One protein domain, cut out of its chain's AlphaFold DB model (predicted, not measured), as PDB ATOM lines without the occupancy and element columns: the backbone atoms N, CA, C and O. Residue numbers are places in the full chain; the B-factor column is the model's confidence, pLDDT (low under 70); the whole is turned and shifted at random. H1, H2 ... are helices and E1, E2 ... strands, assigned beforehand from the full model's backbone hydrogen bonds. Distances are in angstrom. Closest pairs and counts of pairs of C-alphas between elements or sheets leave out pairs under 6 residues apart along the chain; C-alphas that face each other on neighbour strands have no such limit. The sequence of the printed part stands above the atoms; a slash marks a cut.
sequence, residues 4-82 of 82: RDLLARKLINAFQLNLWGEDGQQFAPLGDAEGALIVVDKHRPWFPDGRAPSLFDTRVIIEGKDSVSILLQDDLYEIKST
ATOM      1  N   ARG A   4      22.358  12.673 -10.139       81.50
ATOM      2  CA  ARG A   4      22.616  11.364 -10.758       81.50
ATOM      3  C   ARG A   4      22.798  10.258  -9.715       81.50
ATOM      4  O   ARG A   4      22.183   9.206  -9.831       81.50
ATOM      5  N   ASP A   5      23.611  10.515  -8.693       81.31
ATOM      6  CA  ASP A   5      23.998   9.508  -7.699       81.31
ATOM      7  C   ASP A   5      22.798   9.108  -6.831       81.31
ATOM      8  O   ASP A   5      22.644   7.943  -6.469       81.31
ATOM      9  N   LEU A   6      21.904  10.064  -6.548       86.50
ATOM     10  CA  LEU A   6      20.664   9.805  -5.820       86.50
ATOM     11  C   LEU A   6      19.715   8.918  -6.634       86.50
ATOM     12  O   LEU A   6      19.178   7.947  -6.097       86.50
ATOM     13  N   LEU A   7      19.518   9.230  -7.921       88.69
ATOM     14  CA  LEU A   7      18.661   8.427  -8.793       88.69
ATOM     15  C   LEU A   7      19.235   7.021  -8.978       88.69
ATOM     16  O   LEU A   7      18.508   6.046  -8.815       88.69
ATOM     17  N   ALA A   8      20.539   6.909  -9.237       90.38
ATOM     18  CA  ALA A   8      21.197   5.619  -9.386       90.38
ATOM     19  C   ALA A   8      21.039   4.760  -8.124       90.38
ATOM     20  O   ALA A   8      20.645   3.600  -8.211       90.38
ATOM     21  N   ARG A   9      21.236   5.345  -6.934       90.56
ATOM     22  CA  ARG A   9      21.045   4.627  -5.666       90.56
ATOM     23  C   ARG A   9      19.594   4.201  -5.442       90.56
ATOM     24  O   ARG A   9      19.359   3.099  -4.954       90.56
ATOM     25  N   LYS A  10      18.628   5.052  -5.807       92.12
ATOM     26  CA  LYS A  10      17.198   4.720  -5.747       92.12
ATOM     27  C   LYS A  10      16.880   3.513  -6.634       92.12
ATOM     28  O   LYS A  10      16.207   2.601  -6.170       92.12
ATOM     29  N   LEU A  11      17.396   3.492  -7.864       92.00
ATOM     30  CA  LEU A  11      17.192   2.396  -8.817       92.00
ATOM     31  C   LEU A  11      17.861   1.093  -8.358       92.00
ATOM     32  O   LEU A  11      17.214   0.052  -8.383       92.00
ATOM     33  N   ILE A  12      19.105   1.161  -7.869       92.38
ATOM     34  CA  ILE A  12      19.826   0.015  -7.285       92.38
ATOM     35  C   ILE A  12      18.996  -0.636  -6.179       92.38
ATOM     36  O   ILE A  12      18.735  -1.832  -6.221       92.38
ATOM     37  N   ASN A  13      18.537   0.157  -5.209       91.75
ATOM     38  CA  ASN A  13      17.811  -0.381  -4.062       91.75
ATOM     39  C   ASN A  13      16.424  -0.917  -4.447       91.75
ATOM     40  O   ASN A  13      15.974  -1.908  -3.882       91.75
ATOM     41  N   ALA A  14      15.734  -0.254  -5.375       91.75
ATOM     42  CA  ALA A  14      14.377  -0.624  -5.760       91.75
ATOM     43  C   ALA A  14      14.331  -1.886  -6.626       91.75
ATOM     44  O   ALA A  14      13.470  -2.730  -6.420       91.75
ATOM     45  N   PHE A  15      15.264  -2.021  -7.568       91.44
ATOM     46  CA  PHE A  15      15.270  -3.110  -8.547       91.44
ATOM     47  C   PHE A  15      16.360  -4.156  -8.282       91.44
ATOM     48  O   PHE A  15      16.549  -5.053  -9.093       91.44
ATOM     49  N   GLN A  16      17.083  -4.042  -7.159       90.75
ATOM     50  CA  GLN A  16      18.198  -4.927  -6.790       90.75
ATOM     51  C   GLN A  16      19.283  -5.010  -7.883       90.75
ATOM     52  O   GLN A  16      19.905  -6.051  -8.087       90.75
ATOM     53  N   LEU A  17      19.501  -3.902  -8.599       90.69
ATOM     54  CA  LEU A  17      20.496  -3.809  -9.671       90.69
ATOM     55  C   LEU A  17      21.899  -3.628  -9.092       90.69
ATOM     56  O   LEU A  17      22.081  -2.962  -8.073       90.69
ATOM     57  N   ASN A  18      22.906  -4.137  -9.795       91.12
ATOM     58  CA  ASN A  18      24.306  -3.918  -9.447       91.12
ATOM     59  C   ASN A  18      24.887  -2.746 -10.234       91.12
ATOM     60  O   ASN A  18      24.473  -2.475 -11.357       91.12
ATOM     61  N   LEU A  19      25.878  -2.062  -9.664       90.06
ATOM     62  CA  LEU A  19      26.732  -1.184 -10.457       90.06
ATOM     63  C   LEU A  19      27.666  -2.071 -11.286       90.06
ATOM     64  O   LEU A  19      28.475  -2.811 -10.723       90.06
ATOM     65  N   TRP A  20      27.534  -2.026 -12.608       87.12
ATOM     66  CA  TRP A  20      28.301  -2.896 -13.491       87.12
ATOM     67  C   TRP A  20      29.608  -2.234 -13.940       87.12
ATOM     68  O   TRP A  20      29.619  -1.342 -14.782       87.12
ATOM     69  N   GLY A  21      30.733  -2.681 -13.387       80.31
ATOM     70  CA  GLY A  21      32.030  -2.032 -13.598       80.31
ATOM     71  C   GLY A  21      32.248  -0.868 -12.630       80.31
ATOM     72  O   GLY A  21      31.761  -0.891 -11.500       80.31
ATOM     73  N   GLU A  22      33.015   0.140 -13.041       72.69
ATOM     74  CA  GLU A  22      33.297   1.311 -12.202       72.69
ATOM     75  C   GLU A  22      32.218   2.394 -12.369       72.69
ATOM     76  O   GLU A  22      31.693   2.594 -13.467       72.69
ATOM     77  N   ASP A  23      31.913   3.140 -11.294       65.12
ATOM     78  CA  ASP A  23      31.129   4.382 -11.392       65.12
ATOM     79  C   ASP A  23      31.978   5.406 -12.144       65.12
ATOM     80  O   ASP A  23      32.770   6.161 -11.571       65.12
ATOM     81  N   GLY A  24      31.865   5.383 -13.466       66.56
ATOM     82  CA  GLY A  24      32.535   6.344 -14.313       66.56
ATOM     83  C   GLY A  24      32.055   7.752 -13.971       66.56
ATOM     84  O   GLY A  24      30.877   7.998 -13.705       66.56
ATOM     85  N   GLN A  25      32.940   8.745 -14.093       69.00
ATOM     86  CA  GLN A  25      32.545  10.158 -13.952       69.00
ATOM     87  C   GLN A  25      31.420  10.573 -14.922       69.00
ATOM     88  O   GLN A  25      30.793  11.618 -14.750       69.00
ATOM     89  N   GLN A  26      31.199   9.766 -15.958       75.19
ATOM     90  CA  GLN A  26      30.363  10.043 -17.109       75.19
ATOM     91  C   GLN A  26      28.957   9.432 -17.011       75.19
ATOM     92  O   GLN A  26      27.991  10.076 -17.428       75.19
ATOM     93  N   PHE A  27      28.822   8.224 -16.465       84.81
ATOM     94  CA  PHE A  27      27.555   7.504 -16.345       84.81
ATOM     95  C   PHE A  27      27.662   6.402 -15.289       84.81
ATOM     96  O   PHE A  27      28.757   5.909 -15.036       84.81
ATOM     97  N   ALA A  28      26.524   6.015 -14.713       89.12
ATOM     98  CA  ALA A  28      26.417   4.855 -13.835       89.12
ATOM     99  C   ALA A  28      25.656   3.734 -14.571       89.12
ATOM    100  O   ALA A  28      24.458   3.896 -14.822       89.12
ATOM    101  N   PRO A  29      26.326   2.639 -14.966       91.50
ATOM    102  CA  PRO A  29      25.673   1.468 -15.547       91.50
ATOM    103  C   PRO A  29      25.071   0.585 -14.442       91.50
ATOM    104  O   PRO A  29      25.785   0.102 -13.564       91.50
ATOM    105  N   LEU A  30      23.754   0.386 -14.467       92.69
ATOM    106  CA  LEU A  30      23.024  -0.409 -13.477       92.69
ATOM    107  C   LEU A  30      22.478  -1.689 -14.113       92.69
ATOM    108  O   LEU A  30      21.591  -1.605 -14.959       92.69
ATOM    109  N   GLY A  31      22.980  -2.849 -13.703       92.06
ATOM    110  CA  GLY A  31      22.626  -4.150 -14.264       92.06
ATOM    111  C   GLY A  31      23.825  -5.091 -14.295       92.06
ATOM    112  O   GLY A  31      24.593  -5.150 -13.331       92.06
ATOM    113  N   ASP A  32      23.982  -5.810 -15.398       90.62
ATOM    114  CA  ASP A  32      25.071  -6.755 -15.628       90.62
ATOM    115  C   ASP A  32      25.437  -6.852 -17.124       90.62
ATOM    116  O   ASP A  32      25.120  -5.965 -17.918       90.62
ATOM    117  N   ALA A  33      26.166  -7.909 -17.493       89.12
ATOM    118  CA  ALA A  33      26.627  -8.140 -18.857       89.12
ATOM    119  C   ALA A  33      25.497  -8.449 -19.854       89.12
ATOM    120  O   ALA A  33      25.696  -8.254 -21.052       89.12
ATOM    121  N   GLU A  34      24.337  -8.908 -19.381       88.62
ATOM    122  CA  GLU A  34      23.179  -9.235 -20.218       88.62
ATOM    123  C   GLU A  34      22.304  -7.998 -20.470       88.62
ATOM    124  O   GLU A  34      21.627  -7.896 -21.495       88.62
ATOM    125  N   GLY A  35      22.344  -7.012 -19.570       88.44
ATOM    126  CA  GLY A  35      21.642  -5.750 -19.760       88.44
ATOM    127  C   GLY A  35      21.924  -4.725 -18.669       88.44
ATOM    128  O   GLY A  35      22.010  -5.051 -17.486       88.44
ATOM    129  N   ALA A  36      22.017  -3.452 -19.065       90.50
ATOM    130  CA  ALA A  36      22.248  -2.353 -18.135       90.50
ATOM    131  C   ALA A  36      21.431  -1.100 -18.473       90.50
ATOM    132  O   ALA A  36      21.314  -0.686 -19.628       90.50
ATOM    133  N   LEU A  37      20.938  -0.439 -17.427       90.75
ATOM    134  CA  LEU A  37      20.445   0.930 -17.483       90.75
ATOM    135  C   LEU A  37      21.611   1.905 -17.345       90.75
ATOM    136  O   LEU A  37      22.310   1.917 -16.335       90.75
ATOM    137  N   ILE A  38      21.788   2.774 -18.335       89.94
ATOM    138  CA  ILE A  38      22.809   3.822 -18.298       89.94
ATOM    139  C   ILE A  38      22.200   5.084 -17.684       89.94
ATOM    140  O   ILE A  38      21.414   5.785 -18.322       89.94
ATOM    141  N   VAL A  39      22.581   5.396 -16.444       89.81
ATOM    142  CA  VAL A  39      22.119   6.600 -15.742       89.81
ATOM    143  C   VAL A  39      23.113   7.740 -15.957       89.81
ATOM    144  O   VAL A  39      24.273   7.676 -15.542       89.81
ATOM    145  N   VAL A  40      22.643   8.810 -16.597       88.00
ATOM    146  CA  VAL A  40      23.433   9.989 -16.989       88.00
ATOM    147  C   VAL A  40      22.776  11.287 -16.530       88.00
ATOM    148  O   VAL A  40      21.580  11.334 -16.250       88.00
ATOM    149  N   ASP A  41      23.563  12.363 -16.469       85.44
ATOM    150  CA  ASP A  41      23.012  13.716 -16.358       85.44
ATOM    151  C   ASP A  41      22.361  14.122 -17.690       85.44
ATOM    152  O   ASP A  41      22.995  14.042 -18.742       85.44
ATOM    153  N   LYS A  42      21.104  14.581 -17.647       85.50
ATOM    154  CA  LYS A  42      20.327  14.951 -18.840       85.50
ATOM    155  C   LYS A  42      20.860  16.171 -19.597       85.50
ATOM    156  O   LYS A  42      20.395  16.431 -20.696       85.50
ATOM    157  N   HIS A  43      21.774  16.949 -19.019       87.00
ATOM    158  CA  HIS A  43      22.407  18.086 -19.695       87.00
ATOM    159  C   HIS A  43      23.761  17.719 -20.307       87.00
ATOM    160  O   HIS A  43      24.410  18.558 -20.932       87.00
ATOM    161  N   ARG A  44      24.215  16.475 -20.121       86.12
ATOM    162  CA  ARG A  44      25.487  16.000 -20.654       86.12
ATOM    163  C   ARG A  44      25.309  15.504 -22.099       86.12
ATOM    164  O   ARG A  44      24.438  14.670 -22.337       86.12
ATOM    165  N   PRO A  45      26.155  15.937 -23.049       89.38
ATOM    166  CA  PRO A  45      26.194  15.355 -24.387       89.38
ATOM    167  C   PRO A  45      26.536  13.860 -24.376       89.38
ATOM    168  O   PRO A  45      27.337  13.398 -23.556       89.38
ATOM    169  N   TRP A  46      25.967  13.110 -25.316       86.62
ATOM    170  CA  TRP A  46      26.260  11.694 -25.504       86.62
ATOM    171  C   TRP A  46      27.725  11.468 -25.889       86.62
ATOM    172  O   TRP A  46      28.317  12.224 -26.653       86.62
ATOM    173  N   PHE A  47      28.318  10.403 -25.356       82.06
ATOM    174  CA  PHE A  47      29.614   9.898 -25.805       82.06
ATOM    175  C   PHE A  47      29.397   8.850 -26.915       82.06
ATOM    176  O   PHE A  47      28.420   8.104 -26.826       82.06
ATOM    177  N   PRO A  48      30.297   8.719 -27.910       85.25
ATOM    178  CA  PRO A  48      31.503   9.525 -28.145       85.25
ATOM    179  C   PRO A  48      31.277  10.786 -28.987       85.25
ATOM    180  O   PRO A  48      32.189  11.593 -29.120       85.25
ATOM    181  N   ASP A  49      30.095  10.952 -29.572       88.00
ATOM    182  CA  ASP A  49      29.862  11.884 -30.682       88.00
ATOM    183  C   ASP A  49      29.368  13.282 -30.270       88.00
ATOM    184  O   ASP A  49      29.221  14.160 -31.118       88.00
ATOM    185  N   GLY A  50      29.131  13.522 -28.980       88.31
ATOM    186  CA  GLY A  50      28.744  14.828 -28.450       88.31
ATOM    187  C   GLY A  50      27.311  15.238 -28.789       88.31
ATOM    188  O   GLY A  50      26.975  16.418 -28.660       88.31
ATOM    189  N   ARG A  51      26.449  14.307 -29.217       91.69
ATOM    190  CA  ARG A  51      25.052  14.636 -29.524       91.69
ATOM    191  C   ARG A  51      24.305  15.112 -28.284       91.69
ATOM    192  O   ARG A  51      24.438  14.538 -27.202       91.69
ATOM    193  N   ALA A  52      23.473  16.136 -28.453       91.06
ATOM    194  CA  ALA A  52      22.588  16.589 -27.390       91.06
ATOM    195  C   ALA A  52      21.593  15.470 -27.018       91.06
ATOM    196  O   ALA A  52      21.027  14.831 -27.914       91.06
ATOM    197  N   PRO A  53      21.367  15.208 -25.722       89.00
ATOM    198  CA  PRO A  53      20.339  14.272 -25.299       89.00
ATOM    199  C   PRO A  53      18.950  14.801 -25.667       89.00
ATOM    200  O   PRO A  53      18.695  16.003 -25.667       89.00
ATOM    201  N   SER A  54      18.048  13.881 -25.991       88.69
ATOM    202  CA  SER A  54      16.635  14.159 -26.255       88.69
ATOM    203  C   SER A  54      15.783  13.330 -25.302       88.69
ATOM    204  O   SER A  54      16.175  12.222 -24.927       88.69
ATOM    205  N   LEU A  55      14.650  13.885 -24.882       86.31
ATOM    206  CA  LEU A  55      13.712  13.238 -23.969       86.31
ATOM    207  C   LEU A  55      12.561  12.637 -24.774       86.31
ATOM    208  O   LEU A  55      12.009  13.300 -25.648       86.31
ATOM    209  N   PHE A  56      12.214  11.392 -24.460       85.38
ATOM    210  CA  PHE A  56      11.129  10.658 -25.103       85.38
ATOM    211  C   PHE A  56      10.332   9.912 -24.046       85.38
ATOM    212  O   PHE A  56      10.925   9.239 -23.198       85.38
ATOM    213  N   ASP A  57       9.010   9.987 -24.127       84.44
ATOM    214  CA  ASP A  57       8.114   9.207 -23.277       84.44
ATOM    215  C   ASP A  57       8.399   7.720 -23.482       84.44
ATOM    216  O   ASP A  57       8.314   7.189 -24.590       84.44
ATOM    217  N   THR A  58       8.819   7.059 -22.407       84.62
ATOM    218  CA  THR A  58       9.348   5.695 -22.461       84.62
ATOM    219  C   THR A  58       8.841   4.909 -21.264       84.62
ATOM    220  O   THR A  58       8.911   5.379 -20.128       84.62
ATOM    221  N   ARG A  59       8.382   3.680 -21.519       86.25
ATOM    222  CA  ARG A  59       8.086   2.691 -20.483       86.25
ATOM    223  C   ARG A  59       9.173   1.628 -20.478       86.25
ATOM    224  O   ARG A  59       9.413   1.006 -21.510       86.25
ATOM    225  N   VAL A  60       9.778   1.388 -19.318       88.94
ATOM    226  CA  VAL A  60      10.817   0.364 -19.152       88.94
ATOM    227  C   VAL A  60      10.311  -0.737 -18.227       88.94
ATOM    228  O   VAL A  60       9.789  -0.458 -17.147       88.94
ATOM    229  N   ILE A  61      10.464  -1.988 -18.664       89.62
ATOM    230  CA  ILE A  61      10.145  -3.182 -17.879       89.62
ATOM    231  C   ILE A  61      11.447  -3.938 -17.635       89.62
ATOM    232  O   ILE A  61      12.166  -4.228 -18.588       89.62
ATOM    233  N   ILE A  62      11.740  -4.226 -16.373       88.12
ATOM    234  CA  ILE A  62      12.933  -4.953 -15.931       88.12
ATOM    235  C   ILE A  62      12.478  -6.284 -15.334       88.12
ATOM    236  O   ILE A  62      11.476  -6.330 -14.628       88.12
ATOM    237  N   GLU A  63      13.185  -7.371 -15.601       86.69
ATOM    238  CA  GLU A  63      12.926  -8.627 -14.896       86.69
ATOM    239  C   GLU A  63      13.382  -8.500 -13.434       86.69
ATOM    240  O   GLU A  63      14.501  -8.061 -13.163       86.69
ATOM    241  N   GLY A  64      12.520  -8.842 -12.474       81.12
ATOM    242  CA  GLY A  64      12.845  -8.702 -11.057       81.12
ATOM    243  C   GLY A  64      12.015  -9.600 -10.147       81.12
ATOM    244  O   GLY A  64      10.973 -10.117 -10.520       81.12
ATOM    245  N   LYS A  65      12.483  -9.796  -8.910       75.69
ATOM    246  CA  LYS A  65      11.803 -10.678  -7.942       75.69
ATOM    247  C   LYS A  65      10.535 -10.074  -7.343       75.69
ATOM    248  O   LYS A  65       9.626 -10.813  -6.981       75.69
ATOM    249  N   ASP A  66      10.496  -8.752  -7.232       80.25
ATOM    250  CA  ASP A  66       9.416  -8.015  -6.587       80.25
ATOM    251  C   ASP A  66       8.669  -7.168  -7.617       80.25
ATOM    252  O   ASP A  66       9.271  -6.646  -8.556       80.25
ATOM    253  N   SER A  67       7.362  -6.977  -7.430       85.94
ATOM    254  CA  SER A  67       6.575  -6.026  -8.223       85.94
ATOM    255  C   SER A  67       6.838  -4.600  -7.736       85.94
ATOM    256  O   SER A  67       6.147  -4.092  -6.853       85.94
ATOM    257  N   VAL A  68       7.862  -3.957  -8.298       92.00
ATOM    258  CA  VAL A  68       8.295  -2.603  -7.941       92.00
ATOM    259  C   VAL A  68       8.008  -1.662  -9.104       92.00
ATOM    260  O   VAL A  68       8.204  -2.015 -10.262       92.00
ATOM    261  N   SER A  69       7.550  -0.448  -8.806       92.62
ATOM    262  CA  SER A  69       7.394   0.623  -9.794       92.62
ATOM    263  C   SER A  69       7.935   1.932  -9.226       92.62
ATOM    264  O   SER A  69       7.717   2.258  -8.056       92.62
ATOM    265  N   ILE A  70       8.680   2.670 -10.049       92.12
ATOM    266  CA  ILE A  70       9.151   4.021  -9.755       92.12
ATOM    267  C   ILE A  70       8.654   4.958 -10.849       92.12
ATOM    268  O   ILE A  70       8.985   4.787 -12.024       92.12
ATOM    269  N   LEU A  71       7.955   6.005 -10.415       90.94
ATOM    270  CA  LEU A  71       7.592   7.154 -11.233       90.94
ATOM    271  C   LEU A  71       8.661   8.255 -11.119       90.94
ATOM    272  O   LEU A  71       9.237   8.484 -10.043       90.94
ATOM    273  N   LEU A  72       8.965   8.905 -12.243       87.19
ATOM    274  CA  LEU A  72       9.979   9.954 -12.377       87.19
ATOM    275  C   LEU A  72       9.415  11.153 -13.149       87.19
ATOM    276  O   LEU A  72       8.605  10.976 -14.051       87.19
ATOM    277  N   GLN A  73       9.930  12.351 -12.834       84.62
ATOM    278  CA  GLN A  73       9.542  13.634 -13.447       84.62
ATOM    279  C   GLN A  73       8.021  13.826 -13.507       84.62
ATOM    280  O   GLN A  73       7.449  13.806 -14.589       84.62
ATOM    281  N   ASP A  74       7.382  13.991 -12.346       86.25
ATOM    282  CA  ASP A  74       5.934  14.232 -12.244       86.25
ATOM    283  C   ASP A  74       5.104  13.189 -13.019       86.25
ATOM    284  O   ASP A  74       4.209  13.515 -13.791       86.25
ATOM    285  N   ASP A  75       5.458  11.915 -12.819       85.94
ATOM    286  CA  ASP A  75       4.802  10.732 -13.388       85.94
ATOM    287  C   ASP A  75       4.888  10.580 -14.920       85.94
ATOM    288  O   ASP A  75       4.229   9.712 -15.494       85.94
ATOM    289  N   LEU A  76       5.753  11.350 -15.590       85.81
ATOM    290  CA  LEU A  76       5.987  11.232 -17.036       85.81
ATOM    291  C   LEU A  76       6.700   9.933 -17.434       85.81
ATOM    292  O   LEU A  76       6.501   9.430 -18.539       85.81
ATOM    293  N   TYR A  77       7.535   9.383 -16.550       89.56
ATOM    294  CA  TYR A  77       8.287   8.159 -16.828       89.56
ATOM    295  C   TYR A  77       8.050   7.103 -15.754       89.56
ATOM    296  O   TYR A  77       8.163   7.385 -14.560       89.56
ATOM    297  N   GLU A  78       7.802   5.867 -16.194       92.38
ATOM    298  CA  GLU A  78       7.660   4.691 -15.333       92.38
ATOM    299  C   GLU A  78       8.771   3.677 -15.634       92.38
ATOM    300  O   GLU A  78       8.960   3.245 -16.778       92.38
ATOM    301  N   ILE A  79       9.454   3.245 -14.575       92.88
ATOM    302  CA  ILE A  79      10.275   2.036 -14.583       92.88
ATOM    303  C   ILE A  79       9.598   1.039 -13.655       92.88
ATOM    304  O   ILE A  79       9.346   1.362 -12.494       92.88
ATOM    305  N   LYS A  80       9.317  -0.165 -14.153       94.06
ATOM    306  CA  LYS A  80       8.704  -1.227 -13.353       94.06
ATOM    307  C   LYS A  80       9.439  -2.549 -13.499       94.06
ATOM    308  O   LYS A  80      10.031  -2.805 -14.547       94.06
ATOM    309  N   SER A  81       9.340  -3.395 -12.483       91.19
ATOM    310  CA  SER A  81       9.742  -4.794 -12.568       91.19
ATOM    311  C   SER A  81       8.549  -5.726 -12.759       91.19
ATOM    312  O   SER A  81       7.440  -5.437 -12.300       91.19
ATOM    313  N   THR A  82       8.782  -6.825 -13.476       82.69
ATOM    314  CA  THR A  82       7.847  -7.942 -13.645       82.69
ATOM    315  C   THR A  82       8.504  -9.266 -13.313       82.69
ATOM    316  O   THR A  82       9.754  -9.323 -13.360       82.69
TER     317      THR A  82
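What this domain is: This is residues 4 to 82 of the 82 residues of an uncharacterized protein of Paenibacillus sp. IHBB 10380 (UniProt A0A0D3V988). One helix, H1, packs along a small three-stranded sheet of E3, E5 and E4, and also on a separate hairpin, E1 and E2. A long loop, residues 40 to 58, swings wide between the hairpin and the sheet. The printed part has 79 residues, with one named helix and five named strands in the order H1 E1 E2 E3 E4 E5; the larger sheet runs E3 E5 E4, mixed, and the class is mixed, helices and strands, with under half of the residues in named elements. It is compact, with a radius of gyration of the C-alphas of 12.9 A and spans of 37 by 29 by 22 A.

Where its parts are: H1, residues 4 to 15, begins at C-alpha 4 (22.616, 11.364, -10.758) and is 16.4 A long. E1 is residues 28 to 31, 9.8 A, and E2 is residues 36 to 39, 9.3 A. E3 is residues 59 to 62, 10.1 A, and E4 is residues 69 to 72, 10.0 A. E5, residues 77 to 81, 13.7 A, ends at C-alpha 81 (9.742, -4.794, -12.568).

How they stand to each other: H1 is on the sheet at a height of 10.6 A, over E5 and E4, along the strands at 5 degrees to E4 on the local plane. Its closest C-alphas to E1 are Ala 8 and Ala 28, 6.9 A. E1 and E2 form a hairpin at 154 degrees, with N 30 and O 37 2.8 A apart. E3 and E5 are parallel; N 62 and O 80 are 2.9 A apart. E4 and E5 form a hairpin; N 70 and O 79 are 2.9 A apart. E2 and E5 are apart. In H1 every O i to N i+4 pair is within hydrogen-bond range.

The domain as a whole: The C-alphas farthest apart, of Asp 49 and Asp 66, are 37.3 A apart. The links H1 to E1 and E2 to E3 are long. The printed part has no cut; residues 23 to 25 are under 70 in pLDDT.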